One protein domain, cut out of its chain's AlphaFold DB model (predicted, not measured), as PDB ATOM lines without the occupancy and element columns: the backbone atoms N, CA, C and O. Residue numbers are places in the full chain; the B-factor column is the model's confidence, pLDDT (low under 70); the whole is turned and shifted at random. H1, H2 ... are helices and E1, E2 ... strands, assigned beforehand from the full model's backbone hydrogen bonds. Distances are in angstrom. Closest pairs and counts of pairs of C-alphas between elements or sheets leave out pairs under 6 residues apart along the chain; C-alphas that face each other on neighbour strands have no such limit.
ATOM      1  N   ALA A  28       6.638  -8.770  24.727       96.19
ATOM      2  CA  ALA A  28       6.978  -8.356  26.090       96.19
ATOM      3  C   ALA A  28       6.779  -6.849  26.381       96.19
ATOM      4  O   ALA A  28       6.811  -6.437  27.547       96.19
ATOM      5  N   ASP A  29       6.636  -6.016  25.347       96.69
ATOM      6  CA  ASP A  29       6.472  -4.559  25.393       96.69
ATOM      7  C   ASP A  29       5.147  -4.065  24.756       96.69
ATOM      8  O   ASP A  29       4.797  -2.898  24.938       96.69
ATOM      9  N   ARG A  30       4.391  -4.933  24.064       96.06
ATOM     10  CA  ARG A  30       3.185  -4.593  23.287       96.06
ATOM     11  C   ARG A  30       2.058  -4.027  24.158       96.06
ATOM     12  O   ARG A  30       1.687  -4.610  25.180       96.06
ATOM     13  N   ASP A  31       1.425  -2.941  23.708       95.44
ATOM     14  CA  ASP A  31       0.147  -2.499  24.282       95.44
ATOM     15  C   ASP A  31      -0.946  -3.523  23.931       95.44
ATOM     16  O   ASP A  31      -1.371  -3.636  22.784       95.44
ATOM     17  N   ARG A  32      -1.402  -4.278  24.936       94.31
ATOM     18  CA  ARG A  32      -2.505  -5.251  24.819       94.31
ATOM     19  C   ARG A  32      -3.888  -4.620  25.065       94.31
ATOM     20  O   ARG A  32      -4.888  -5.329  25.178       94.31
ATOM     21  N   GLY A  33      -3.962  -3.299  25.232       92.94
ATOM     22  CA  GLY A  33      -5.200  -2.565  25.469       92.94
ATOM     23  C   GLY A  33      -6.057  -2.378  24.206       92.94
ATOM     24  O   GLY A  33      -5.594  -2.605  23.092       92.94
ATOM     25  N   PRO A  34      -7.302  -1.864  24.324       88.88
ATOM     26  CA  PRO A  34      -8.248  -1.729  23.198       88.88
ATOM     27  C   PRO A  34      -7.848  -0.762  22.063       88.88
ATOM     28  O   PRO A  34      -8.668  -0.458  21.195       88.88
ATOM     29  N   LYS A  35      -6.641  -0.193  22.122       88.75
ATOM     30  CA  LYS A  35      -6.053   0.726  21.134       88.75
ATOM     31  C   LYS A  35      -4.616   0.353  20.754       88.75
ATOM     32  O   LYS A  35      -4.020   1.098  19.981       88.75
ATOM     33  N   GLY A  36      -4.083  -0.714  21.343       90.88
ATOM     34  CA  GLY A  36      -2.755  -1.212  21.048       90.88
ATOM     35  C   GLY A  36      -2.750  -2.128  19.831       90.88
ATOM     36  O   GLY A  36      -3.713  -2.171  19.055       90.88
ATOM     37  N   ASP A  37      -1.649  -2.848  19.672       94.31
ATOM     38  CA  ASP A  37      -1.362  -3.620  18.469       94.31
ATOM     39  C   ASP A  37      -1.903  -5.055  18.562       94.31
ATOM     40  O   ASP A  37      -1.907  -5.640  19.649       94.31
ATOM     41  N   PRO A  38      -2.341  -5.659  17.441       96.31
ATOM     42  CA  PRO A  38      -2.744  -7.062  17.416       96.31
ATOM     43  C   PRO A  38      -1.535  -7.986  17.619       96.31
ATOM     44  O   PRO A  38      -0.435  -7.680  17.162       96.31
ATOM     45  N   SER A  39      -1.734  -9.146  18.248       97.06
ATOM     46  CA  SER A  39      -0.703 -10.193  18.280       97.06
ATOM     47  C   SER A  39      -0.537 -10.873  16.915       97.06
ATOM     48  O   SER A  39      -1.423 -10.808  16.052       97.06
ATOM     49  N   LEU A  40       0.569 -11.601  16.726       97.12
ATOM     50  CA  LEU A  40       0.785 -12.418  15.525       97.12
ATOM     51  C   LEU A  40      -0.345 -13.440  15.319       97.12
ATOM     52  O   LEU A  40      -0.812 -13.631  14.194       97.12
ATOM     53  N   ALA A  41      -0.855 -14.035  16.401       97.12
ATOM     54  CA  ALA A  41      -2.002 -14.939  16.370       97.12
ATOM     55  C   ALA A  41      -3.304 -14.232  15.942       97.12
ATOM     56  O   ALA A  41      -4.063 -14.776  15.137       97.12
ATOM     57  N   GLU A  42      -3.566 -13.006  16.408       96.81
ATOM     58  CA  GLU A  42      -4.739 -12.219  15.994       96.81
ATOM     59  C   GLU A  42      -4.667 -11.818  14.512       96.81
ATOM     60  O   GLU A  42      -5.654 -11.961  13.779       96.81
ATOM     61  N   MET A  43      -3.490 -11.388  14.042       96.94
ATOM     62  CA  MET A  43      -3.238 -11.112  12.624       96.94
ATOM     63  C   MET A  43      -3.424 -12.370  11.766       96.94
ATOM     64  O   MET A  43      -4.108 -12.321  10.742       96.94
ATOM     65  N   THR A  44      -2.904 -13.512  12.223       96.50
ATOM     66  CA  THR A  44      -3.018 -14.814  11.549       96.50
ATOM     67  C   THR A  44      -4.476 -15.268  11.444       96.50
ATOM     68  O   THR A  44      -4.954 -15.545  10.343       96.50
ATOM     69  N   LYS A  45      -5.241 -15.243  12.548       96.38
ATOM     70  CA  LYS A  45      -6.686 -15.547  12.546       96.38
ATOM     71  C   LYS A  45      -7.451 -14.624  11.595       96.38
ATOM     72  O   LYS A  45      -8.317 -15.083  10.842       96.38
ATOM     73  N   LYS A  46      -7.116 -13.328  11.562       95.19
ATOM     74  CA  LYS A  46      -7.746 -12.380  10.633       95.19
ATOM     75  C   LYS A  46      -7.402 -12.698   9.175       95.19
ATOM     76  O   LYS A  46      -8.322 -12.704   8.354       95.19
ATOM     77  N   ALA A  47      -6.144 -12.999   8.856       94.50
ATOM     78  CA  ALA A  47      -5.709 -13.381   7.513       94.50
ATOM     79  C   ALA A  47      -6.440 -14.642   7.021       94.50
ATOM     80  O   ALA A  47      -7.067 -14.606   5.960       94.50
ATOM     81  N   LEU A  48      -6.475 -15.710   7.827       93.12
ATOM     82  CA  LEU A  48      -7.213 -16.943   7.522       93.12
ATOM     83  C   LEU A  48      -8.697 -16.668   7.235       93.12
ATOM     84  O   LEU A  48      -9.206 -17.098   6.201       93.12
ATOM     85  N   SER A  49      -9.367 -15.859   8.069       93.31
ATOM     86  CA  SER A  49     -10.790 -15.503   7.893       93.31
ATOM     87  C   SER A  49     -11.110 -14.779   6.572       93.31
ATOM     88  O   SER A  49     -12.271 -14.711   6.151       93.31
ATOM     89  N   LEU A  50     -10.098 -14.201   5.916       91.94
ATOM     90  CA  LEU A  50     -10.212 -13.576   4.599       91.94
ATOM     91  C   LEU A  50      -9.830 -14.558   3.487       91.94
ATOM     92  O   LEU A  50     -10.575 -14.688   2.517       91.94
ATOM     93  N   LEU A  51      -8.708 -15.262   3.643       90.88
ATOM     94  CA  LEU A  51      -8.145 -16.166   2.640       90.88
ATOM     95  C   LEU A  51      -9.000 -17.424   2.413       90.88
ATOM     96  O   LEU A  51      -9.217 -17.814   1.266       90.88
ATOM     97  N   GLN A  52      -9.585 -17.998   3.471       90.31
ATOM     98  CA  GLN A  52     -10.477 -19.168   3.394       90.31
ATOM     99  C   GLN A  52     -11.759 -18.928   2.576       90.31
ATOM    100  O   GLN A  52     -12.449 -19.874   2.203       90.31
ATOM    101  N   LYS A  53     -12.085 -17.671   2.241       89.62
ATOM    102  CA  LYS A  53     -13.203 -17.341   1.339       89.62
ATOM    103  C   LYS A  53     -12.910 -17.712  -0.122       89.62
ATOM    104  O   LYS A  53     -13.840 -17.746  -0.928       89.62
ATOM    105  N   ASN A  54     -11.651 -17.986  -0.478       86.81
ATOM    106  CA  ASN A  54     -11.270 -18.445  -1.810       86.81
ATOM    107  C   ASN A  54     -11.311 -19.980  -1.912       86.81
ATOM    108  O   ASN A  54     -10.413 -20.674  -1.442       86.81
ATOM    109  N   SER A  55     -12.303 -20.513  -2.627       86.75
ATOM    110  CA  SER A  55     -12.435 -21.957  -2.876       86.75
ATOM    111  C   SER A  55     -11.323 -22.567  -3.744       86.75
ATOM    112  O   SER A  55     -11.241 -23.790  -3.841       86.75
ATOM    113  N   LYS A  56     -10.466 -21.741  -4.365       86.62
ATOM    114  CA  LYS A  56      -9.303 -22.180  -5.159       86.62
ATOM    115  C   LYS A  56      -8.009 -22.365  -4.358       86.62
ATOM    116  O   LYS A  56      -6.999 -22.702  -4.966       86.62
ATOM    117  N   GLY A  57      -8.007 -22.103  -3.052       88.94
ATOM    118  CA  GLY A  57      -6.803 -22.208  -2.223       88.94
ATOM    119  C   GLY A  57      -6.245 -20.856  -1.790       88.94
ATOM    120  O   GLY A  57      -6.701 -19.796  -2.228       88.94
ATOM    121  N   PHE A  58      -5.232 -20.887  -0.932       91.81
ATOM    122  CA  PHE A  58      -4.431 -19.721  -0.574       91.81
ATOM    123  C   PHE A  58      -3.007 -20.137  -0.206       91.81
ATOM    124  O   PHE A  58      -2.765 -21.269   0.216       91.81
ATOM    125  N   PHE A  59      -2.095 -19.178  -0.334       94.31
ATOM    126  CA  PHE A  59      -0.793 -19.192   0.315       94.31
ATOM    127  C   PHE A  59      -0.808 -18.145   1.436       94.31
ATOM    128  O   PHE A  59      -1.350 -17.053   1.242       94.31
ATOM    129  N   LEU A  60      -0.236 -18.473   2.592       95.69
ATOM    130  CA  LEU A  60      -0.046 -17.554   3.713       95.69
ATOM    131  C   LEU A  60       1.378 -17.709   4.253       95.69
ATOM    132  O   LEU A  60       1.785 -18.812   4.603       95.69
ATOM    133  N   LEU A  61       2.104 -16.597   4.350       96.56
ATOM    134  CA  LEU A  61       3.342 -16.496   5.117       96.56
ATOM    135  C   LEU A  61       3.022 -15.811   6.450       96.56
ATOM    136  O   LEU A  61       2.342 -14.782   6.461       96.56
ATOM    137  N   VAL A  62       3.502 -16.382   7.550       97.00
ATOM    138  CA  VAL A  62       3.464 -15.802   8.896       97.00
ATOM    139  C   VAL A  62       4.896 -15.765   9.418       97.00
ATOM    140  O   VAL A  62       5.609 -16.759   9.341       97.00
ATOM    141  N   GLU A  63       5.330 -14.624   9.934       97.31
ATOM    142  CA  GLU A  63       6.723 -14.375  10.303       97.31
ATOM    143  C   GLU A  63       6.772 -13.787  11.717       97.31
ATOM    144  O   GLU A  63       6.082 -12.805  11.996       97.31
ATOM    145  N   SER A  64       7.585 -14.368  12.607       96.44
ATOM    146  CA  SER A  64       7.894 -13.758  13.912       96.44
ATOM    147  C   SER A  64       9.232 -13.024  13.826       96.44
ATOM    148  O   SER A  64      10.222 -13.392  14.457       96.44
ATOM    149  N   GLY A  65       9.247 -11.960  13.014       96.75
ATOM    150  CA  GLY A  65      10.441 -11.196  12.615       96.75
ATOM    151  C   GLY A  65      11.171 -10.457  13.746       96.75
ATOM    152  O   GLY A  65      11.956  -9.541  13.507       96.75
ATOM    153  N   ARG A  66      10.840 -10.744  15.007       97.94
ATOM    154  CA  ARG A  66      11.383 -10.112  16.215       97.94
ATOM    155  C   ARG A  66      12.298 -11.046  17.008       97.94
ATOM    156  O   ARG A  66      13.057 -10.542  17.837       97.94
ATOM    157  N   ILE A  67      12.286 -12.349  16.718       98.56
ATOM    158  CA  ILE A  67      13.228 -13.325  17.281       98.56
ATOM    159  C   ILE A  67      14.676 -12.896  16.933       98.56
ATOM    160  O   ILE A  67      15.479 -12.670  17.844       98.56
ATOM    161  N   ASP A  68      14.953 -12.606  15.655       98.50
ATOM    162  CA  ASP A  68      16.225 -12.093  15.119       98.50
ATOM    163  C   ASP A  68      16.680 -10.839  15.855       98.50
ATOM    164  O   ASP A  68      17.755 -10.797  16.457       98.50
ATOM    165  N   HIS A  69      15.813  -9.824  15.865       98.38
ATOM    166  CA  HIS A  69      16.084  -8.548  16.507       98.38
ATOM    167  C   HIS A  69      16.487  -8.735  17.976       98.38
ATOM    168  O   HIS A  69      17.418  -8.085  18.452       98.38
ATOM    169  N   ALA A  70      15.822  -9.632  18.709       98.50
ATOM    170  CA  ALA A  70      16.160  -9.926  20.094       98.50
ATOM    171  C   ALA A  70      17.512 -10.652  20.242       98.50
ATOM    172  O   ALA A  70      18.302 -10.288  21.122       98.50
ATOM    173  N   HIS A  71      17.834 -11.610  19.366       98.62
ATOM    174  CA  HIS A  71      19.144 -12.265  19.347       98.62
ATOM    175  C   HIS A  71      20.283 -11.312  18.954       98.62
ATOM    176  O   HIS A  71      21.332 -11.317  19.608       98.62
ATOM    177  N   HIS A  72      20.061 -10.412  17.991       98.62
ATOM    178  CA  HIS A  72      20.972  -9.316  17.656       98.62
ATOM    179  C   HIS A  72      21.309  -8.440  18.875       98.62
ATOM    180  O   HIS A  72      22.453  -8.000  19.005       98.62
ATOM    181  N   TYR A  73      20.369  -8.242  19.806       98.44
ATOM    182  CA  TYR A  73      20.594  -7.531  21.073       98.44
ATOM    183  C   TYR A  73      21.142  -8.409  22.217       98.44
ATOM    184  O   TYR A  73      21.208  -7.942  23.351       98.44
ATOM    185  N   ASN A  74      21.521  -9.668  21.955       98.00
ATOM    186  CA  ASN A  74      21.824 -10.697  22.964       98.00
ATOM    187  C   ASN A  74      20.758 -10.787  24.084       98.00
ATOM    188  O   ASN A  74      21.089 -11.022  25.248       98.00
ATOM    189  N   ASN A  75      19.476 -10.604  23.752       97.75
ATOM    190  CA  ASN A  75      18.357 -10.646  24.695       97.75
ATOM    191  C   ASN A  75      17.545 -11.940  24.480       97.75
ATOM    192  O   ASN A  75      16.602 -11.956  23.687       97.75
ATOM    193  N   PRO A  76      17.898 -13.051  25.156       96.62
ATOM    194  CA  PRO A  76      17.213 -14.320  24.947       96.62
ATOM    195  C   PRO A  76      15.805 -14.331  25.546       96.62
ATOM    196  O   PRO A  76      14.987 -15.121  25.090       96.62
ATOM    197  N   TYR A  77      15.500 -13.466  26.526       96.50
ATOM    198  CA  TYR A  77      14.142 -13.349  27.063       96.50
ATOM    199  C   TYR A  77      13.165 -12.982  25.950       96.50
ATOM    200  O   TYR A  77      12.231 -13.732  25.687       96.50
ATOM    201  N   ARG A  78      13.422 -11.870  25.250       97.50
ATOM    202  CA  ARG A  78      12.588 -11.436  24.127       97.50
ATOM    203  C   ARG A  78      12.622 -12.450  22.984       97.50
ATOM    204  O   ARG A  78      11.576 -12.744  22.436       97.50
ATOM    205  N   ALA A  79      13.775 -13.039  22.665       98.06
ATOM    206  CA  ALA A  79      13.861 -13.996  21.559       98.06
ATOM    207  C   ALA A  79      13.016 -15.264  21.788       98.06
ATOM    208  O   ALA A  79      12.349 -15.742  20.870       98.06
ATOM    209  N   LEU A  80      12.993 -15.792  23.019       97.19
ATOM    210  CA  LEU A  80      12.136 -16.933  23.351       97.19
ATOM    211  C   LEU A  80      10.662 -16.527  23.527       97.19
ATOM    212  O   LEU A  80       9.794 -17.311  23.166       97.19
ATOM    213  N   ASP A  81      10.365 -15.314  24.004       97.06
ATOM    214  CA  ASP A  81       8.992 -14.777  24.070       97.06
ATOM    215  C   ASP A  81       8.379 -14.632  22.659       97.06
ATOM    216  O   ASP A  81       7.286 -15.125  22.399       97.06
ATOM    217  N   GLU A  82       9.130 -14.095  21.692       98.12
ATOM    218  CA  GLU A  82       8.723 -14.012  20.276       98.12
ATOM    219  C   GLU A  82       8.632 -15.393  19.589       98.12
ATOM    220  O   GLU A  82       7.852 -15.582  18.651       98.12
ATOM    221  N   THR A  83       9.387 -16.389  20.071       97.69
ATOM    222  CA  THR A  83       9.227 -17.793  19.647       97.69
ATOM    223  C   THR A  83       7.901 -18.379  20.153       97.69
ATOM    224  O   THR A  83       7.217 -19.069  19.396       97.69
ATOM    225  N   LEU A  84       7.475 -18.060  21.382       97.38
ATOM    226  CA  LEU A  84       6.149 -18.449  21.894       97.38
ATOM    227  C   LEU A  84       5.014 -17.747  21.127       97.38
ATOM    228  O   LEU A  84       3.982 -18.354  20.862       97.38
ATOM    229  N   VAL A  85       5.213 -16.503  20.684       97.06
ATOM    230  CA  VAL A  85       4.262 -15.790  19.806       97.06
ATOM    231  C   VAL A  85       4.087 -16.494  18.454       97.06
ATOM    232  O   VAL A  85       2.973 -16.551  17.923       97.06
ATOM    233  N   LEU A  86       5.163 -17.070  17.904       97.25
ATOM    234  CA  LEU A  86       5.085 -17.907  16.707       97.25
ATOM    235  C   LEU A  86       4.331 -19.219  16.982       97.25
ATOM    236  O   LEU A  86       3.504 -19.621  16.164       97.25
ATOM    237  N   GLU A  87       4.557 -19.852  18.138       97.12
ATOM    238  CA  GLU A  87       3.806 -21.036  18.580       97.12
ATOM    239  C   GLU A  87       2.302 -20.734  18.716       97.12
ATOM    240  O   GLU A  87       1.478 -21.467  18.168       97.12
ATOM    241  N   GLU A  88       1.914 -19.618  19.345       97.81
ATOM    242  CA  GLU A  88       0.509 -19.192  19.441       97.81
ATOM    243  C   GLU A  88      -0.131 -18.982  18.057       97.81
ATOM    244  O   GLU A  88      -1.295 -19.342  17.837       97.81
ATOM    245  N   ALA A  89       0.614 -18.429  17.095       97.38
ATOM    246  CA  ALA A  89       0.151 -18.259  15.719       97.38
ATOM    247  C   ALA A  89       0.037 -19.600  14.962       97.38
ATOM    248  O   ALA A  89      -0.921 -19.797  14.209       97.38
ATOM    249  N   LEU A  90       0.949 -20.546  15.206       97.00
ATOM    250  CA  LEU A  90       0.898 -21.909  14.668       97.00
ATOM    251  C   LEU A  90      -0.297 -22.696  15.215       97.00
ATOM    252  O   LEU A  90      -1.065 -23.257  14.434       97.00
ATOM    253  N   LEU A  91      -0.519 -22.676  16.532       96.88
ATOM    254  CA  LEU A  91      -1.699 -23.275  17.166       96.88
ATOM    255  C   LEU A  91      -2.989 -22.680  16.587       96.88
ATOM    256  O   LEU A  91      -3.910 -23.409  16.223       96.88
ATOM    257  N   SER A  92      -3.011 -21.362  16.379       95.94
ATOM    258  CA  SER A  92      -4.130 -20.659  15.746       95.94
ATOM    259  C   SER A  92      -4.417 -21.118  14.311       95.94
ATOM    260  O   SER A  92      -5.580 -21.129  13.904       95.94
ATOM    261  N   VAL A  93      -3.393 -21.501  13.540       95.94
ATOM    262  CA  VAL A  93      -3.560 -22.146  12.226       95.94
ATOM    263  C   VAL A  93      -4.086 -23.568  12.382       95.94
ATOM    264  O   VAL A  93      -5.074 -23.906  11.732       95.94
ATOM    265  N   LEU A  94      -3.476 -24.380  13.250       95.25
ATOM    266  CA  LEU A  94      -3.830 -25.789  13.456       95.25
ATOM    267  C   LEU A  94      -5.289 -25.977  13.908       95.25
ATOM    268  O   LEU A  94      -5.918 -26.954  13.508       95.25
ATOM    269  N   GLU A  95      -5.834 -25.033  14.683       95.69
ATOM    270  CA  GLU A  95      -7.252 -24.958  15.074       95.69
ATOM    271  C   GLU A  95      -8.199 -24.557  13.927       95.69
ATOM    272  O   GLU A  95      -9.394 -24.846  13.978       95.69
ATOM    273  N   SER A  96      -7.691 -23.847  12.914       93.75
ATOM    274  CA  SER A  96      -8.505 -23.129  11.923       93.75
ATOM    275  C   SER A  96      -8.567 -23.790  10.543       93.75
ATOM    276  O   SER A  96      -9.356 -23.340   9.710       93.75
ATOM    277  N   VAL A  97      -7.735 -24.797  10.253       94.00
ATOM    278  CA  VAL A  97      -7.587 -25.387   8.905       94.00
ATOM    279  C   VAL A  97      -7.777 -26.905   8.894       94.00
ATOM    280  O   VAL A  97      -7.442 -27.594   9.855       94.00
ATOM    281  N   ASP A  98      -8.264 -27.442   7.773       93.75
ATOM    282  CA  ASP A  98      -8.253 -28.886   7.531       93.75
ATOM    283  C   ASP A  98      -6.853 -29.312   7.063       93.75
ATOM    284  O   ASP A  98      -6.412 -28.971   5.962       93.75
ATOM    285  N   GLN A  99      -6.146 -30.055   7.911       91.62
ATOM    286  CA  GLN A  99      -4.783 -30.535   7.661       91.62
ATOM    287  C   GLN A  99      -4.722 -31.643   6.592       91.62
ATOM    288  O   GLN A  99      -3.639 -31.973   6.119       91.62
ATOM    289  N   SER A 100      -5.861 -32.205   6.166       92.94
ATOM    290  CA  SER A 100      -5.925 -33.105   5.004       92.94
ATOM    291  C   SER A 100      -5.928 -32.357   3.661       92.94
ATOM    292  O   SER A 100      -5.649 -32.961   2.626       92.94
ATOM    293  N   GLU A 101      -6.176 -31.041   3.681       92.56
ATOM    294  CA  GLU A 101      -6.138 -30.144   2.514       92.56
ATOM    295  C   GLU A 101      -5.088 -29.021   2.653       92.56
ATOM    296  O   GLU A 101      -4.868 -28.254   1.715       92.56
ATOM    297  N   THR A 102      -4.414 -28.914   3.803       95.56
ATOM    298  CA  THR A 102      -3.470 -27.829   4.115       95.56
ATOM    299  C   THR A 102      -2.085 -28.377   4.425       95.56
ATOM    300  O   THR A 102      -1.918 -29.101   5.401       95.56
ATOM    301  N   LEU A 103      -1.090 -27.994   3.624       96.75
ATOM    302  CA  LEU A 103       0.324 -28.177   3.938       96.75
ATOM    303  C   LEU A 103       0.787 -27.009   4.818       96.75
ATOM    304  O   LEU A 103       0.792 -25.855   4.384       96.75
ATOM    305  N   ILE A 104       1.185 -27.319   6.046       97.69
ATOM    306  CA  ILE A 104       1.802 -26.380   6.983       97.69
ATOM    307  C   ILE A 104       3.300 -26.677   7.005       97.69
ATOM    308  O   ILE A 104       3.688 -27.833   7.157       97.69
ATOM    309  N   VAL A 105       4.130 -25.646   6.860       97.50
ATOM    310  CA  VAL A 105       5.595 -25.716   6.939       97.50
ATOM    311  C   VAL A 105       6.078 -24.701   7.972       97.50
ATOM    312  O   VAL A 105       5.638 -23.555   7.957       97.50
ATOM    313  N   VAL A 106       6.987 -25.105   8.854       97.75
ATOM    314  CA  VAL A 106       7.627 -24.253   9.865       97.75
ATOM    315  C   VAL A 106       9.136 -24.365   9.684       97.75
ATOM    316  O   VAL A 106       9.672 -25.472   9.694       97.75
ATOM    317  N   THR A 107       9.816 -23.237   9.493       97.56
ATOM    318  CA  THR A 107      11.267 -23.190   9.257       97.56
ATOM    319  C   THR A 107      11.877 -21.894   9.791       97.56
ATOM    320  O   THR A 107      11.153 -20.976  10.168       97.56
ATOM    321  N   SER A 108      13.207 -21.814   9.785       96.88
ATOM    322  CA  SER A 108      13.963 -20.563   9.927       96.88
ATOM    323  C   SER A 108      14.567 -20.137   8.584       96.88
ATOM    324  O   SER A 108      14.770 -20.991   7.711       96.88
ATOM    325  N   ASP A 109      14.880 -18.851   8.413       96.44
ATOM    326  CA  ASP A 109      15.719 -18.369   7.307       96.44
ATOM    327  C   ASP A 109      17.228 -18.524   7.613       96.44
ATOM    328  O   ASP A 109      18.003 -18.914   6.739       96.44
ATOM    329  N   HIS A 110      17.631 -18.333   8.868       97.81
ATOM    330  CA  HIS A 110      18.948 -18.642   9.429       97.81
ATOM    331  C   HIS A 110      18.853 -18.937  10.936       97.81
ATOM    332  O   HIS A 110      17.771 -18.924  11.521       97.81
ATOM    333  N   SER A 111      19.985 -19.233  11.578       98.00
ATOM    334  CA  SER A 111      20.086 -19.375  13.040       98.00
ATOM    335  C   SER A 111      20.711 -18.117  13.668       98.00
ATOM    336  O   SER A 111      20.941 -17.112  12.995       98.00
ATOM    337  N   HIS A 112      21.061 -18.171  14.953       98.56
ATOM    338  CA  HIS A 112      21.821 -17.147  15.677       98.56
ATOM    339  C   HIS A 112      22.940 -17.774  16.501       98.56
ATOM    340  O   HIS A 112      22.864 -18.933  16.887       98.56
ATOM    341  N   VAL A 113      23.960 -16.987  16.860       98.31
ATOM    342  CA  VAL A 113      25.092 -17.452  17.694       98.31
ATOM    343  C   VAL A 113      24.730 -17.687  19.175       98.31
ATOM    344  O   VAL A 113      25.554 -17.443  20.058       98.31
ATOM    345  N   LEU A 114      23.502 -18.119  19.467       98.19
ATOM    346  CA  LEU A 114      23.047 -18.530  20.790       98.19
ATOM    347  C   LEU A 114      23.611 -19.914  21.135       98.19
ATOM    348  O   LEU A 114      23.638 -20.829  20.322       98.19
ATOM    349  N   GLY A 185      25.273 -19.971  11.232       97.25
ATOM    350  CA  GLY A 185      25.473 -20.560   9.900       97.25
ATOM    351  C   GLY A 185      25.263 -22.074   9.863       97.25
ATOM    352  O   GLY A 185      25.666 -22.719   8.900       97.25
ATOM    353  N   GLU A 186      24.724 -22.640  10.938       97.81
ATOM    354  CA  GLU A 186      24.330 -24.035  11.062       97.81
ATOM    355  C   GLU A 186      22.948 -24.311  10.451       97.81
ATOM    356  O   GLU A 186      22.115 -23.412  10.320       97.81
ATOM    357  N   ASP A 187      22.708 -25.576  10.097       97.88
ATOM    358  CA  ASP A 187      21.443 -26.035   9.521       97.88
ATOM    359  C   ASP A 187      20.259 -25.766  10.467       97.88
ATOM    360  O   ASP A 187      20.294 -26.091  11.657       97.88
ATOM    361  N   VAL A 188      19.172 -25.233   9.909       97.00
ATOM    362  CA  VAL A 188      17.917 -24.945  10.619       97.00
ATOM    363  C   VAL A 188      16.838 -25.980  10.280       97.00
ATOM    364  O   VAL A 188      16.832 -26.523   9.173       97.00
ATOM    365  N   PRO A 189      15.913 -26.297  11.205       95.25
ATOM    366  CA  PRO A 189      14.877 -27.288  10.947       95.25
ATOM    367  C   PRO A 189      13.856 -26.780   9.924       95.25
ATOM    368  O   PRO A 189      13.377 -25.655  10.034       95.25
ATOM    369  N   ALA A 190      13.445 -27.658   9.008       95.75
ATOM    370  CA  ALA A 190      12.237 -27.502   8.205       95.75
ATOM    371  C   ALA A 190      11.256 -28.617   8.594       95.75
ATOM    372  O   ALA A 190      11.486 -29.793   8.314       95.75
ATOM    373  N   MET A 191      10.180 -28.253   9.286       95.81
ATOM    374  CA  MET A 191       9.134 -29.166   9.751       95.81
ATOM    375  C   MET A 191       7.894 -28.990   8.881       95.81
ATOM    376  O   MET A 191       7.526 -27.858   8.575       95.81
ATOM    377  N   ALA A 192       7.224 -30.080   8.508       96.62
ATOM    378  CA  ALA A 192       5.998 -30.014   7.720       96.62
ATOM    379  C   ALA A 192       4.933 -31.000   8.206       96.62
ATOM    380  O   ALA A 192       5.248 -32.045   8.771       96.62
ATOM    381  N   GLN A 193       3.671 -30.653   7.957       95.62
ATOM    382  CA  GLN A 193       2.507 -31.482   8.250       95.62
ATOM    383  C   GLN A 193       1.419 -31.234   7.202       95.62
ATOM    384  O   GLN A 193       1.109 -30.083   6.887       95.62
ATOM    385  N   GLY A 194       0.829 -32.312   6.681       95.31
ATOM    386  CA  GLY A 194      -0.255 -32.251   5.698       95.31
ATOM    387  C   GLY A 194       0.115 -32.900   4.360       95.31
ATOM    388  O   GLY A 194       1.006 -33.749   4.300       95.31
ATOM    389  N   PRO A 195      -0.566 -32.567   3.251       94.25
ATOM    390  CA  PRO A 195      -0.385 -33.302   2.005       94.25
ATOM    391  C   PRO A 195       1.029 -33.150   1.431       94.25
ATOM    392  O   PRO A 195       1.463 -32.045   1.108       94.25
ATOM    393  N   LEU A 196       1.701 -34.290   1.236       94.81
ATOM    394  CA  LEU A 196       3.088 -34.395   0.757       94.81
ATOM    395  C   LEU A 196       4.139 -33.800   1.720       94.81
ATOM    396  O   LEU A 196       5.231 -33.434   1.287       94.81
ATOM    397  N   ASP A 197       3.851 -33.776   3.024       95.00
ATOM    398  CA  ASP A 197       4.816 -33.448   4.087       95.00
ATOM    399  C   ASP A 197       6.113 -34.282   4.043       95.00
ATOM    400  O   ASP A 197       7.184 -33.768   4.351       95.00
ATOM    401  N   SER A 198       6.062 -35.524   3.557       95.44
ATOM    402  CA  SER A 198       7.230 -36.399   3.366       95.44
ATOM    403  C   SER A 198       8.320 -35.853   2.428       95.44
ATOM    404  O   SER A 198       9.448 -36.352   2.455       95.44
ATOM    405  N   LEU A 199       8.027 -34.809   1.641       95.44
ATOM    406  CA  LEU A 199       9.028 -34.043   0.887       95.44
ATOM    407  C   LEU A 199      10.028 -33.317   1.806       95.44
ATOM    408  O   LEU A 199      11.154 -33.057   1.391       95.44
ATOM    409  N   PHE A 200       9.640 -33.027   3.050       96.00
ATOM    410  CA  PHE A 200      10.458 -32.365   4.062       96.00
ATOM    411  C   PHE A 200      11.155 -33.409   4.943       96.00
ATOM    412  O   PHE A 200      10.850 -33.574   6.123       96.00
ATOM    413  N   SER A 201      12.072 -34.173   4.347       95.38
ATOM    414  CA  SER A 201      12.819 -35.225   5.043       95.38
ATOM    415  C   SER A 201      14.306 -35.236   4.683       95.38
ATOM    416  O   SER A 201      14.705 -34.855   3.584       95.38
ATOM    417  N   GLY A 202      15.139 -35.681   5.630       96.31
ATOM    418  CA  GLY A 202      16.599 -35.652   5.498       96.31
ATOM    419  C   GLY A 202      17.179 -34.237   5.599       96.31
ATOM    420  O   GLY A 202      16.578 -33.354   6.207       96.31
ATOM    421  N   THR A 203      18.361 -34.036   5.018       97.12
ATOM    422  CA  THR A 203      18.959 -32.709   4.820       97.12
ATOM    423  C   THR A 203      18.633 -32.200   3.418       97.12
ATOM    424  O   THR A 203      18.641 -32.964   2.452       97.12
ATOM    425  N   MET A 204      18.341 -30.905   3.294       96.88
ATOM    426  CA  MET A 204      17.996 -30.266   2.024       96.88
ATOM    427  C   MET A 204      18.535 -28.838   1.974       96.88
ATOM    428  O   MET A 204      18.693 -28.192   3.006       96.88
ATOM    429  N   ASP A 205      18.790 -28.342   0.767       97.81
ATOM    430  CA  ASP A 205      19.053 -26.922   0.541       97.81
ATOM    431  C   ASP A 205      17.770 -26.114   0.813       97.81
ATOM    432  O   ASP A 205      16.674 -26.553   0.458       97.81
ATOM    433  N   GLN A 206      17.883 -24.932   1.420       96.00
ATOM    434  CA  GLN A 206      16.734 -24.090   1.770       96.00
ATOM    435  C   GLN A 206      15.850 -23.741   0.556       96.00
ATOM    436  O   GLN A 206      14.629 -23.628   0.687       96.00
ATOM    437  N   THR A 207      16.423 -23.651  -0.649       96.31
ATOM    438  CA  THR A 207      15.660 -23.448  -1.893       96.31
ATOM    439  C   THR A 207      14.643 -24.565  -2.158       96.31
ATOM    440  O   THR A 207      13.580 -24.305  -2.732       96.31
ATOM    441  N   VAL A 208      14.899 -25.791  -1.684       95.94
ATOM    442  CA  VAL A 208      13.991 -26.940  -1.827       95.94
ATOM    443  C   VAL A 208      12.649 -26.680  -1.147       95.94
ATOM    444  O   VAL A 208      11.636 -27.140  -1.662       95.94
ATOM    445  N   ILE A 209      12.596 -25.886  -0.072       95.88
ATOM    446  CA  ILE A 209      11.356 -25.569   0.658       95.88
ATOM    447  C   ILE A 209      10.315 -24.937  -0.279       95.88
ATOM    448  O   ILE A 209       9.174 -25.397  -0.356       95.88
ATOM    449  N   ALA A 210      10.714 -23.924  -1.057       94.31
ATOM    450  CA  ALA A 210       9.826 -23.261  -2.011       94.31
ATOM    451  C   ALA A 210       9.396 -24.204  -3.149       94.31
ATOM    452  O   ALA A 210       8.223 -24.229  -3.532       94.31
ATOM    453  N   HIS A 211      10.322 -25.025  -3.656       95.88
ATOM    454  CA  HIS A 211      10.031 -26.016  -4.694       95.88
ATOM    455  C   HIS A 211       9.091 -27.131  -4.204       95.88
ATOM    456  O   HIS A 211       8.184 -27.517  -4.939       95.88
ATOM    457  N   ALA A 212       9.246 -27.606  -2.966       95.38
ATOM    458  CA  ALA A 212       8.390 -28.613  -2.343       95.38
ATOM    459  C   ALA A 212       6.967 -28.079  -2.118       95.38
ATOM    460  O   ALA A 212       6.003 -28.755  -2.481       95.38
ATOM    461  N   ILE A 213       6.823 -26.840  -1.625       94.75
ATOM    462  CA  ILE A 213       5.518 -26.170  -1.499       94.75
ATOM    463  C   ILE A 213       4.858 -26.006  -2.873       94.75
ATOM    464  O   ILE A 213       3.690 -26.356  -3.033       94.75
ATOM    465  N   ALA A 214       5.589 -25.527  -3.886       93.50
ATOM    466  CA  ALA A 214       5.052 -25.366  -5.238       93.50
ATOM    467  C   ALA A 214       4.641 -26.710  -5.867       93.50
ATOM    468  O   ALA A 214       3.580 -26.806  -6.487       93.50
ATOM    469  N   TYR A 215       5.443 -27.761  -5.671       93.31
ATOM    470  CA  TYR A 215       5.149 -29.117  -6.131       93.31
ATOM    471  C   TYR A 215       3.902 -29.692  -5.454       93.31
ATOM    472  O   TYR A 215       3.014 -30.224  -6.131       93.31
ATOM    473  N   ALA A 216       3.791 -29.541  -4.132       92.19
ATOM    474  CA  ALA A 216       2.612 -29.951  -3.389       92.19
ATOM    475  C   ALA A 216       1.371 -29.185  -3.874       92.19
ATOM    476  O   ALA A 216       0.380 -29.810  -4.255       92.19
ATOM    477  N   ALA A 217       1.448 -27.857  -3.970       90.88
ATOM    478  CA  ALA A 217       0.334 -26.979  -4.332       90.88
ATOM    479  C   ALA A 217      -0.025 -26.951  -5.828       90.88
ATOM    480  O   ALA A 217      -0.919 -26.205  -6.226       90.88
ATOM    481  N   CYS A 218       0.639 -27.753  -6.668       90.69
ATOM    482  CA  CYS A 218       0.445 -27.751  -8.122       90.69
ATOM    483  C   CYS A 218       0.749 -26.385  -8.779       90.69
ATOM    484  O   CYS A 218       0.205 -26.075  -9.842       90.69
ATOM    485  N   TYR A 219       1.593 -25.546  -8.171       87.19
ATOM    486  CA  TYR A 219       1.995 -24.278  -8.778       87.19
ATOM    487  C   TYR A 219       3.039 -24.510  -9.884       87.19
ATOM    488  O   TYR A 219       3.826 -25.456  -9.796       87.19
ATOM    489  N   PRO A 220       3.072 -23.672 -10.941       85.06
ATOM    490  CA  PRO A 220       4.134 -23.710 -11.945       85.06
ATOM    491  C   PRO A 220       5.533 -23.676 -11.296       85.06
ATOM    492  O   PRO A 220       5.730 -22.913 -10.351       85.06
ATOM    493  N   PRO A 221       6.501 -24.484 -11.772       90.31
ATOM    494  CA  PRO A 221       6.456 -25.324 -12.976       90.31
ATOM    495  C   PRO A 221       5.752 -26.689 -12.809       90.31
ATOM    496  O   PRO A 221       5.621 -27.431 -13.778       90.31
ATOM    497  N   TYR A 222       5.267 -27.039 -11.616       90.25
ATOM    498  CA  TYR A 222       4.796 -28.388 -11.264       90.25
ATOM    499  C   TYR A 222       3.301 -28.658 -11.499       90.25
ATOM    500  O   TYR A 222       2.806 -29.734 -11.161       90.25
ATOM    501  N   ALA A 223       2.571 -27.723 -12.113       85.69
ATOM    502  CA  ALA A 223       1.124 -27.823 -12.335       85.69
ATOM    503  C   ALA A 223       0.677 -29.104 -13.071       85.69
ATOM    504  O   ALA A 223      -0.415 -29.620 -12.817       85.69
ATOM    505  N   TYR A 224       1.541 -29.671 -13.921       84.69
ATOM    506  CA  TYR A 224       1.297 -30.932 -14.630       84.69
ATOM    507  C   TYR A 224       1.025 -32.126 -13.693       84.69
ATOM    508  O   TYR A 224       0.326 -33.059 -14.086       84.69
ATOM    509  N   ARG A 225       1.520 -32.094 -12.442       84.44
ATOM    510  CA  ARG A 225       1.283 -33.136 -11.423       84.44
ATOM    511  C   ARG A 225      -0.210 -33.366 -11.166       84.44
ATOM    512  O   ARG A 225      -0.613 -34.464 -10.790       84.44
ATOM    513  N   CYS A 226      -1.016 -32.325 -11.355       79.81
ATOM    514  CA  CYS A 226      -2.421 -32.283 -10.960       79.81
ATOM    515  C   CYS A 226      -3.378 -32.236 -12.163       79.81
ATOM    516  O   CYS A 226      -4.594 -32.175 -11.990       79.81
ATOM    517  N   THR A 227      -2.851 -32.318 -13.391       75.38
ATOM    518  CA  THR A 227      -3.649 -32.491 -14.610       75.38
ATOM    519  C   THR A 227      -3.795 -33.973 -14.949       75.38
ATOM    520  O   THR A 227      -2.839 -34.614 -15.380       75.38
ATOM    521  N   THR A 228      -4.999 -34.526 -14.815       55.50
ATOM    522  CA  THR A 228      -5.308 -35.884 -15.282       55.50
ATOM    523  C   THR A 228      -5.697 -35.869 -16.767       55.50
ATOM    524  O   THR A 228      -6.595 -35.145 -17.186       55.50
ATOM    525  N   ASN A 229      -5.003 -36.669 -17.588       48.19
ATOM    526  CA  ASN A 229      -5.319 -36.943 -19.002       48.19
ATOM    527  C   ASN A 229      -5.753 -35.731 -19.859       48.19
ATOM    528  O   ASN A 229      -6.798 -35.754 -20.510       48.19
ATOM    529  N   GLY A 230      -4.932 -34.675 -19.902       47.56
ATOM    530  CA  GLY A 230      -5.061 -33.599 -20.897       47.56
ATOM    531  C   GLY A 230      -6.313 -32.720 -20.781       47.56
ATOM    532  O   GLY A 230      -6.537 -31.874 -21.641       47.56
ATOM    533  N   SER A 231      -7.115 -32.886 -19.728       42.44
ATOM    534  CA  SER A 231      -8.231 -32.004 -19.394       42.44
ATOM    535  C   SER A 231      -8.019 -31.480 -17.983       42.44
ATOM    536  O   SER A 231      -8.079 -32.237 -17.018       42.44
ATOM    537  N   ALA A 232      -7.768 -30.178 -17.852       43.19
ATOM    538  CA  ALA A 232      -7.746 -29.534 -16.548       43.19
ATOM    539  C   ALA A 232      -9.150 -29.633 -15.936       43.19
ATOM    540  O   ALA A 232     -10.053 -28.905 -16.346       43.19
ATOM    541  N   VAL A 233      -9.339 -30.548 -14.981       41.44
ATOM    542  CA  VAL A 233     -10.544 -30.590 -14.148       41.44
ATOM    543  C   VAL A 233     -10.514 -29.323 -13.292       41.44
ATOM    544  O   VAL A 233      -9.625 -29.198 -12.450       41.44
ATOM    545  N   PRO A 234     -11.423 -28.351 -13.497       40.81
ATOM    546  CA  PRO A 234     -11.457 -27.180 -12.639       40.81
ATOM    547  C   PRO A 234     -11.847 -27.639 -11.227       40.81
ATOM    548  O   PRO A 234     -12.740 -28.488 -11.116       40.81
ATOM    549  N   PRO A 235     -11.261 -27.070 -10.157       43.72
ATOM    550  CA  PRO A 235     -11.743 -27.303  -8.800       43.72
ATOM    551  C   PRO A 235     -13.255 -27.102  -8.741       43.72
ATOM    552  O   PRO A 235     -13.774 -26.143  -9.323       43.72
ATOM    553  N   ALA A 236     -13.967 -28.004  -8.062       38.84
ATOM    554  CA  ALA A 236     -15.420 -27.948  -7.974       38.84
ATOM    555  C   ALA A 236     -15.858 -26.630  -7.312       38.84
ATOM    556  O   ALA A 236     -15.804 -26.471  -6.091       38.84
ATOM    557  N   VAL A 237     -16.286 -25.663  -8.131       37.50
ATOM    558  CA  VAL A 237     -16.687 -24.336  -7.663       37.50
ATOM    559  C   VAL A 237     -17.978 -24.468  -6.861       37.50
ATOM    560  O   VAL A 237     -19.075 -24.430  -7.418       37.50
ATOM    561  N   LYS A 238     -17.860 -24.580  -5.532       36.53
ATOM    562  CA  LYS A 238     -18.979 -24.326  -4.618       36.53
ATOM    563  C   LYS A 238     -19.512 -22.926  -4.927       36.53
ATOM    564  O   LYS A 238     -18.792 -21.937  -4.786       36.53
ATOM    565  N   THR A 239     -20.764 -22.839  -5.374       32.34
ATOM    566  CA  THR A 239     -21.438 -21.565  -5.643       32.34
ATOM    567  C   THR A 239     -21.614 -20.802  -4.338       32.34
ATOM    568  O   THR A 239     -22.488 -21.124  -3.534       32.34
ATOM    569  N   LEU A 240     -20.760 -19.802  -4.122       39.00
ATOM    570  CA  LEU A 240     -20.785 -18.976  -2.925       39.00
ATOM    571  C   LEU A 240     -21.974 -18.005  -2.994       39.00
ATOM    572  O   LEU A 240     -21.971 -17.065  -3.789       39.00
ATOM    573  N   ASN A 241     -22.986 -18.214  -2.149       33.59
ATOM    574  CA  ASN A 241     -24.007 -17.196  -1.909       33.59
ATOM    575  C   ASN A 241     -23.361 -16.041  -1.134       33.59
ATOM    576  O   ASN A 241     -22.823 -16.244  -0.045       33.59
ATOM    577  N   CYS A 242     -23.392 -14.835  -1.698       34.84
ATOM    578  CA  CYS A 242     -22.763 -13.664  -1.092       34.84
ATOM    579  C   CYS A 242     -23.456 -13.283   0.226       34.84
ATOM    580  O   CYS A 242     -24.623 -12.889   0.221       34.84
ATOM    581  N   ALA A 243     -22.723 -13.351   1.338       41.72
ATOM    582  CA  ALA A 243     -23.123 -12.716   2.591       41.72
ATOM    583  C   ALA A 243     -22.954 -11.176   2.507       41.72
ATOM    584  O   ALA A 243     -22.154 -10.707   1.689       41.72
ATOM    585  N   PRO A 244     -23.680 -10.381   3.320       32.28
ATOM    586  CA  PRO A 244     -23.553  -8.919   3.339       32.28
ATOM    587  C   PRO A 244     -22.158  -8.418   3.757       32.28
ATOM    588  O   PRO A 244     -21.373  -9.147   4.361       32.28
ATOM    589  N   GLU A 245     -21.852  -7.152   3.448       34.91
ATOM    590  CA  GLU A 245     -20.584  -6.506   3.821       34.91
ATOM    591  C   GLU A 245     -20.427  -6.369   5.349       34.91
ATOM    592  O   GLU A 245     -21.196  -5.654   5.990       34.91
ATOM    593  N   GLU A 246     -19.359  -6.939   5.917       32.16
ATOM    594  CA  GLU A 246     -18.831  -6.514   7.220       32.16
ATOM    595  C   GLU A 246     -17.626  -5.586   7.034       32.16
ATOM    596  O   GLU A 246     -16.506  -6.016   6.751       32.16
ATOM    597  N   ASN A 247     -17.851  -4.289   7.240       29.50
ATOM    598  CA  ASN A 247     -16.789  -3.288   7.276       29.50
ATOM    599  C   ASN A 247     -16.104  -3.289   8.654       29.50
ATOM    600  O   ASN A 247     -16.389  -2.436   9.496       29.50
ATOM    601  N   SER A 248     -15.181  -4.230   8.892       32.31
ATOM    602  CA  SER A 248     -14.365  -4.256  10.118       32.31
ATOM    603  C   SER A 248     -13.281  -3.164  10.096       32.31
ATOM    604  O   SER A 248     -12.102  -3.447   9.880       32.31
ATOM    605  N   VAL A 249     -13.684  -1.906  10.297       31.33
ATOM    606  CA  VAL A 249     -12.776  -0.759  10.454       31.33
ATOM    607  C   VAL A 249     -12.278  -0.691  11.898       31.33
ATOM    608  O   VAL A 249     -12.995  -0.217  12.784       31.33
ATOM    609  N   LEU A 250     -11.029  -1.096  12.134       36.03
ATOM    610  CA  LEU A 250     -10.315  -0.734  13.360       36.03
ATOM    611  C   LEU A 250      -9.939   0.755  13.284       36.03
ATOM    612  O   LEU A 250      -9.271   1.202  12.352       36.03
ATOM    613  N   LYS A 251     -10.425   1.557  14.240       28.53
ATOM    614  CA  LYS A 251     -10.285   3.024  14.227       28.53
ATOM    615  C   LYS A 251      -8.924   3.492  14.763       28.53
ATOM    616  O   LYS A 251      -8.857   4.107  15.826       28.53
ATOM    617  N   GLY A 252      -7.865   3.295  13.983       32.53
ATOM    618  CA  GLY A 252      -6.627   4.070  14.112       32.53
ATOM    619  C   GLY A 252      -6.783   5.448  13.454       32.53
ATOM    620  O   GLY A 252      -7.170   5.535  12.289       32.53
ATOM    621  N   LYS A 253      -6.516   6.545  14.178       30.27
ATOM    622  CA  LYS A 253      -6.535   7.909  13.611       30.27
ATOM    623  C   LYS A 253      -5.095   8.368  13.336       30.27
ATOM    624  O   LYS A 253      -4.327   8.442  14.295       30.27
ATOM    625  N   PRO A 254      -4.721   8.729  12.095       35.91
ATOM    626  CA  PRO A 254      -3.353   9.132  11.787       35.91
ATOM    627  C   PRO A 254      -2.983  10.468  12.454       35.91
ATOM    628  O   PRO A 254      -3.791  11.402  12.508       35.91
ATOM    629  N   ARG A 255      -1.738  10.564  12.934       36.72
ATOM    630  CA  ARG A 255      -1.079  11.823  13.316       36.72
ATOM    631  C   ARG A 255      -0.193  12.297  12.164       36.72
ATOM    632  O   ARG A 255       0.644  11.537  11.698       36.72
ATOM    633  N   GLY A 256      -0.307  13.574  11.798       34.06
ATOM    634  CA  GLY A 256       0.540  14.197  10.773       34.06
ATOM    635  C   GLY A 256       0.060  13.909   9.348       34.06
ATOM    636  O   GLY A 256      -0.542  12.875   9.081       34.06
ATOM    637  N   GLY A 257       0.250  14.867   8.439       30.42
ATOM    638  CA  GLY A 257      -0.310  14.805   7.088       30.42
ATOM    639  C   GLY A 257       0.703  15.060   5.974       30.42
ATOM    640  O   GLY A 257       1.844  15.432   6.230       30.42
ATOM    641  N   ARG A 258       0.175  14.971   4.744       30.72
ATOM    642  CA  ARG A 258       0.825  14.961   3.415       30.72
ATOM    643  C   ARG A 258       1.289  13.572   2.971       30.72
ATOM    644  O   ARG A 258       1.956  12.855   3.700       30.72
ATOM    645  N   GLY A 259       0.815  13.192   1.785       30.95
ATOM    646  CA  GLY A 259       0.867  11.822   1.285       30.95
ATOM    647  C   GLY A 259       2.055  11.530   0.374       30.95
ATOM    648  O   GLY A 259       2.708  12.439  -0.137       30.95
ATOM    649  N   GLY A 260       2.259  10.237   0.144       25.81
ATOM    650  CA  GLY A 260       3.197   9.667  -0.813       25.81
ATOM    651  C   GLY A 260       2.539   8.488  -1.529       25.81
ATOM    652  O   GLY A 260       1.789   7.724  -0.929       25.81
ATOM    653  N   VAL A 261       2.786   8.417  -2.831       28.64
ATOM    654  CA  VAL A 261       2.256   7.469  -3.820       28.64
ATOM    655  C   VAL A 261       2.408   5.995  -3.406       28.64
ATOM    656  O   VAL A 261       3.470   5.587  -2.950       28.64
ATOM    657  N   VAL A 262       1.384   5.173  -3.674       29.95
ATOM    658  CA  VAL A 262       1.507   3.703  -3.678       29.95
ATOM    659  C   VAL A 262       2.047   3.250  -5.035       29.95
ATOM    660  O   VAL A 262       1.375   3.407  -6.052       29.95
ATOM    661  N   LEU A 263       3.240   2.654  -5.038       29.39
ATOM    662  CA  LEU A 263       3.800   1.914  -6.169       29.39
ATOM    663  C   LEU A 263       4.401   0.597  -5.673       29.39
ATOM    664  O   LEU A 263       5.509   0.582  -5.151       29.39
ATOM    665  N   ALA A 264       3.686  -0.500  -5.902       25.06
ATOM    666  CA  ALA A 264       4.278  -1.796  -6.225       25.06
ATOM    667  C   ALA A 264       3.212  -2.651  -6.922       25.06
ATOM    668  O   ALA A 264       2.124  -2.870  -6.395       25.06
ATOM    669  N   SER A 265       3.529  -3.103  -8.130       29.36
ATOM    670  CA  SER A 265       2.738  -4.038  -8.924       29.36
ATOM    671  C   SER A 265       3.658  -5.173  -9.343       29.36
ATOM    672  O   SER A 265       4.740  -4.902  -9.861       29.36
ATOM    673  N   SER A 266       3.185  -6.408  -9.241       24.77
ATOM    674  CA  SER A 266       3.670  -7.515 -10.070       24.77
ATOM    675  C   SER A 266       2.530  -8.494 -10.345       24.77
ATOM    676  O   SER A 266       2.413  -9.567  -9.759       24.77
ATOM    677  N   VAL A 267       1.654  -8.112 -11.278       26.69
ATOM    678  CA  VAL A 267       0.827  -9.092 -11.989       26.69
ATOM    679  C   VAL A 267       1.765  -9.907 -12.875       26.69
ATOM    680  O   VAL A 267       2.249  -9.392 -13.878       26.69
ATOM    681  N   MET A 268       2.006 -11.169 -12.520       25.17
ATOM    682  CA  MET A 268       2.615 -12.125 -13.443       25.17
ATOM    683  C   MET A 268       1.508 -12.727 -14.307       25.17
ATOM    684  O   MET A 268       0.724 -13.561 -13.859       25.17
ATOM    685  N   SER A 269       1.437 -12.248 -15.542       28.78
ATOM    686  CA  SER A 269       0.609 -12.783 -16.614       28.78
ATOM    687  C   SER A 269       1.524 -13.024 -17.797       28.78
ATOM    688  O   SER A 269       1.972 -12.048 -18.384       28.78
ATOM    689  N   GLU A 270       1.718 -14.280 -18.190       30.55
ATOM    690  CA  GLU A 270       1.993 -14.610 -19.587       30.55
ATOM    691  C   GLU A 270       1.629 -16.074 -19.870       30.55
ATOM    692  O   GLU A 270       1.971 -16.983 -19.113       30.55
ATOM    693  N   ASP A 271       0.862 -16.270 -20.945       34.12
ATOM    694  CA  ASP A 271       0.566 -17.569 -21.541       34.12
ATOM    695  C   ASP A 271       1.715 -17.948 -22.480       34.12
ATOM    696  O   ASP A 271       2.034 -17.170 -23.378       34.12
ATOM    697  N   GLU A 272       2.224 -19.181 -22.415       29.62
ATOM    698  CA  GLU A 272       2.845 -19.782 -23.599       29.62
ATOM    699  C   GLU A 272       2.618 -21.299 -23.683       29.62
ATOM    700  O   GLU A 272       2.535 -22.010 -22.681       29.62
ATOM    701  N   LYS A 273       2.431 -21.793 -24.913       31.97
ATOM    702  CA  LYS A 273       2.058 -23.184 -25.216       31.97
ATOM    703  C   LYS A 273       3.258 -23.966 -25.737       31.97
ATOM    704  O   LYS A 273       3.765 -23.620 -26.800       31.97
ATOM    705  N   THR A 274       3.557 -25.122 -25.148       29.81
ATOM    706  CA  THR A 274       4.326 -26.186 -25.828       29.81
ATOM    707  C   THR A 274       3.832 -27.592 -25.476       29.81
ATOM    708  O   THR A 274       3.167 -27.803 -24.464       29.81
ATOM    709  N   SER A 275       4.098 -28.535 -26.384       28.11
ATOM    710  CA  SER A 275       3.391 -29.817 -26.534       28.11
ATOM    711  C   SER A 275       3.859 -30.963 -25.620       28.11
ATOM    712  O   SER A 275       4.914 -30.911 -24.997       28.11
ATOM    713  N   ALA A 276       3.044 -32.022 -25.573       29.28
ATOM    714  CA  ALA A 276       3.130 -33.138 -24.631       29.28
ATOM    715  C   ALA A 276       4.177 -34.228 -24.948       29.28
ATOM    716  O   ALA A 276       4.450 -34.525 -26.111       29.28
ATOM    717  N   VAL A 277       4.627 -34.916 -23.887       29.69
ATOM    718  CA  VAL A 277       5.265 -36.248 -23.900       29.69
ATOM    719  C   VAL A 277       4.753 -37.058 -22.688       29.69
ATOM    720  O   VAL A 277       4.552 -36.505 -21.610       29.69
ATOM    721  N   THR A 278       4.535 -38.364 -22.865       29.66
ATOM    722  CA  THR A 278       4.169 -39.392 -21.854       29.66
ATOM    723  C   THR A 278       5.158 -40.573 -21.950       29.66
ATOM    724  O   THR A 278       5.896 -40.605 -22.940       29.66
ATOM    725  N   PRO A 279       5.207 -41.575 -21.030       43.16
ATOM    726  CA  PRO A 279       4.341 -41.900 -19.873       43.16
ATOM    727  C   PRO A 279       5.110 -41.737 -18.517       43.16
ATOM    728  O   PRO A 279       6.029 -40.930 -18.484       43.16
ATOM    729  N   SER A 280       4.826 -42.356 -17.352       27.98
ATOM    730  CA  SER A 280       3.904 -43.445 -16.950       27.98
ATOM    731  C   SER A 280       3.423 -43.381 -15.483       27.98
ATOM    732  O   SER A 280       3.969 -42.676 -14.643       27.98
ATOM    733  N   THR A 281       2.406 -44.197 -15.198       36.53
ATOM    734  CA  THR A 281       1.721 -44.505 -13.925       36.53
ATOM    735  C   THR A 281       2.568 -44.768 -12.664       36.53
ATOM    736  O   THR A 281       3.323 -45.737 -12.614       36.53
ATOM    737  N   ALA A 282       2.233 -44.062 -11.578       29.72
ATOM    738  CA  ALA A 282       2.131 -44.604 -10.215       29.72
ATOM    739  C   ALA A 282       0.974 -43.882  -9.484       29.72
ATOM    740  O   ALA A 282       0.711 -42.712  -9.759       29.72
ATOM    741  N   SER A 283       0.220 -44.582  -8.633       33.88
ATOM    742  CA  SER A 283      -1.146 -44.182  -8.256       33.88
ATOM    743  C   SER A 283      -1.344 -43.845  -6.774       33.88
ATOM    744  O   SER A 283      -1.391 -44.754  -5.950       33.88
ATOM    745  N   THR A 284      -1.633 -42.575  -6.481       30.03
ATOM    746  CA  THR A 284      -2.398 -42.117  -5.299       30.03
ATOM    747  C   THR A 284      -3.025 -40.752  -5.612       30.03
ATOM    748  O   THR A 284      -2.452 -39.696  -5.352       30.03
ATOM    749  N   LEU A 285      -4.212 -40.762  -6.228       34.72
ATOM    750  CA  LEU A 285      -4.966 -39.539  -6.521       34.72
ATOM    751  C   LEU A 285      -5.635 -39.010  -5.245       34.72
ATOM    752  O   LEU A 285      -6.748 -39.412  -4.908       34.72
ATOM    753  N   PHE A 286      -4.971 -38.080  -4.557       39.59
ATOM    754  CA  PHE A 286      -5.648 -37.205  -3.601       39.59
ATOM    755  C   PHE A 286      -6.671 -36.353  -4.358       39.59
ATOM    756  O   PHE A 286      -6.321 -35.577  -5.243       39.59
ATOM    757  N   SER A 287      -7.952 -36.542  -4.033       35.31
ATOM    758  CA  SER A 287      -9.076 -35.974  -4.785       35.31
ATOM    759  C   SER A 287      -9.408 -34.517  -4.425       35.31
ATOM    760  O   SER A 287     -10.377 -33.982  -4.971       35.31
ATOM    761  N   SER A 288      -8.659 -33.867  -3.526       38.59
ATOM    762  CA  SER A 288      -8.878 -32.445  -3.253       38.59
ATOM    763  C   SER A 288      -8.136 -31.583  -4.267       38.59
ATOM    764  O   SER A 288      -6.913 -31.617  -4.378       38.59
ATOM    765  N   SER A 289      -8.903 -30.806  -5.030       45.53
ATOM    766  CA  SER A 289      -8.401 -29.879  -6.050       45.53
ATOM    767  C   SER A 289      -7.886 -28.556  -5.466       45.53
ATOM    768  O   SER A 289      -7.644 -27.614  -6.220       45.53
ATOM    769  N   THR A 290      -7.770 -28.471  -4.140       55.03
ATOM    770  CA  THR A 290      -7.477 -27.246  -3.407       55.03
ATOM    771  C   THR A 290      -6.472 -27.551  -2.300       55.03
ATOM    772  O   THR A 290      -6.866 -27.903  -1.195       55.03
ATOM    773  N   LEU A 291      -5.173 -27.412  -2.591       58.47
ATOM    774  CA  LEU A 291      -4.164 -27.382  -1.533       58.47
ATOM    775  C   LEU A 291      -4.027 -25.955  -0.995       58.47
ATOM    776  O   LEU A 291      -3.867 -25.000  -1.760       58.47
ATOM    777  N   PHE A 292      -4.048 -25.827   0.323       74.12
ATOM    778  CA  PHE A 292      -3.671 -24.616   1.038       74.12
ATOM    779  C   PHE A 292      -2.225 -24.748   1.526       74.12
ATOM    780  O   PHE A 292      -1.831 -25.815   1.989       74.12
ATOM    781  N   ALA A 293      -1.426 -23.687   1.424       68.31
ATOM    782  CA  ALA A 293      -0.036 -23.695   1.874       68.31
ATOM    783  C   ALA A 293       0.196 -22.586   2.904       68.31
ATOM    784  O   ALA A 293      -0.091 -21.418   2.639       68.31
ATOM    785  N   ILE A 294       0.713 -22.953   4.075       74.06
ATOM    786  CA  ILE A 294       1.030 -22.014   5.153       74.06
ATOM    787  C   ILE A 294       2.493 -22.199   5.530       74.06
ATOM    788  O   ILE A 294       2.885 -23.286   5.942       74.06
ATOM    789  N   MET A 295       3.288 -21.142   5.386       73.56
ATOM    790  CA  MET A 295       4.673 -21.101   5.841       73.56
ATOM    791  C   MET A 295       4.767 -20.239   7.098       73.56
ATOM    792  O   MET A 295       4.307 -19.098   7.104       73.56
ATOM    793  N   PHE A 296       5.406 -20.775   8.129       75.44
ATOM    794  CA  PHE A 296       5.898 -20.026   9.274       75.44
ATOM    795  C   PHE A 296       7.407 -19.835   9.135       75.44
ATOM    796  O   PHE A 296       8.135 -20.817   8.980       75.44
ATOM    797  N   ALA A 297       7.847 -18.580   9.195       68.81
ATOM    798  CA  ALA A 297       9.250 -18.196   9.222       68.81
ATOM    799  C   ALA A 297       9.641 -17.703  10.624       68.81
ATOM    800  O   ALA A 297       9.034 -16.777  11.175       68.81
ATOM    801  N   ILE A 298      10.662 -18.344  11.183       73.75
ATOM    802  CA  ILE A 298      11.547 -17.766  12.191       73.75
ATOM    803  C   ILE A 298      12.617 -16.965  11.437       73.75
ATOM    804  O   ILE A 298      13.072 -17.393  10.374       73.75
ATOM    805  N   THR A 299      12.997 -15.829  12.010       60.88
ATOM    806  CA  THR A 299      14.226 -15.080  11.709       60.88
ATOM    807  C   THR A 299      14.999 -14.952  13.007       60.88
ATOM    808  O   THR A 299      14.292 -14.554  13.960       60.88
TER     809      THR A 299
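AT A GLANCE: This is residues 28 to 114 and 185 to 299 of the 299 residues of the protein "Alkaline phosphatase" of Apolygus lucorum (UniProt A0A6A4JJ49). With little regular structure, one mixed sheet, E1 E4 E2 E3, has H1 and H3 over one face and H4 over the other; from the link before E4, residues 241 to 249, 253 to 275 and 277 to 284 stick out. The 202 printed residues run H1 E1 H2 H3 E2 E3 H4 H5 E4, mixed class, 76 in named elements. The whole is loose, radius of gyration of the C-alphas 20.6 A, spanning 59 by 49 by 35 A.

HOW THE PARTS SIT: H1, residues 40 to 51, is over E1, residues 59 to 64. H2, residues 67 to 72, and H3, residues 76 to 94, form a hairpin; the closest C-alphas are Ile 67 and Ala 79, 4.4 A. H3 touches H1 with residues 85 to 93 alone, closest C-alphas Ala 89 and Ala 41, 4.0 A. E4, residues 292 to 298, is parallel to E1 (N 60 to O 293, 2.9 A) and to E2, residues 102 to 108 (N 103 to O 292, 2.8 A). E3, residues 190 to 193, is antiparallel to E2 (N 106 to O 191, 2.8 A). H4, residues 207 to 216, touches H5, residues 222 to 226, only at the corner, C-alphas of Tyr 215 and Tyr 222 5.2 A apart. Every O i to N i+4 pair is within hydrogen-bond range in H1 to H4; H5 has 0 of 1, but 2 of 2 O i to N i+3.

IN THESE COORDINATES: H1 begins at C-alpha 40 (0.785, -12.418, 15.525); E4 ends at C-alpha 298 (11.547, -17.766, 12.191). H3 is 26.6 A long.

THE WHOLE: Residues 115 to 184 are cut out, an 11.3 A gap. Links E3 to H4 and H5 to E4 are long. pLDDT is under 70 at residues 228 to 291, 293, 297 and 299.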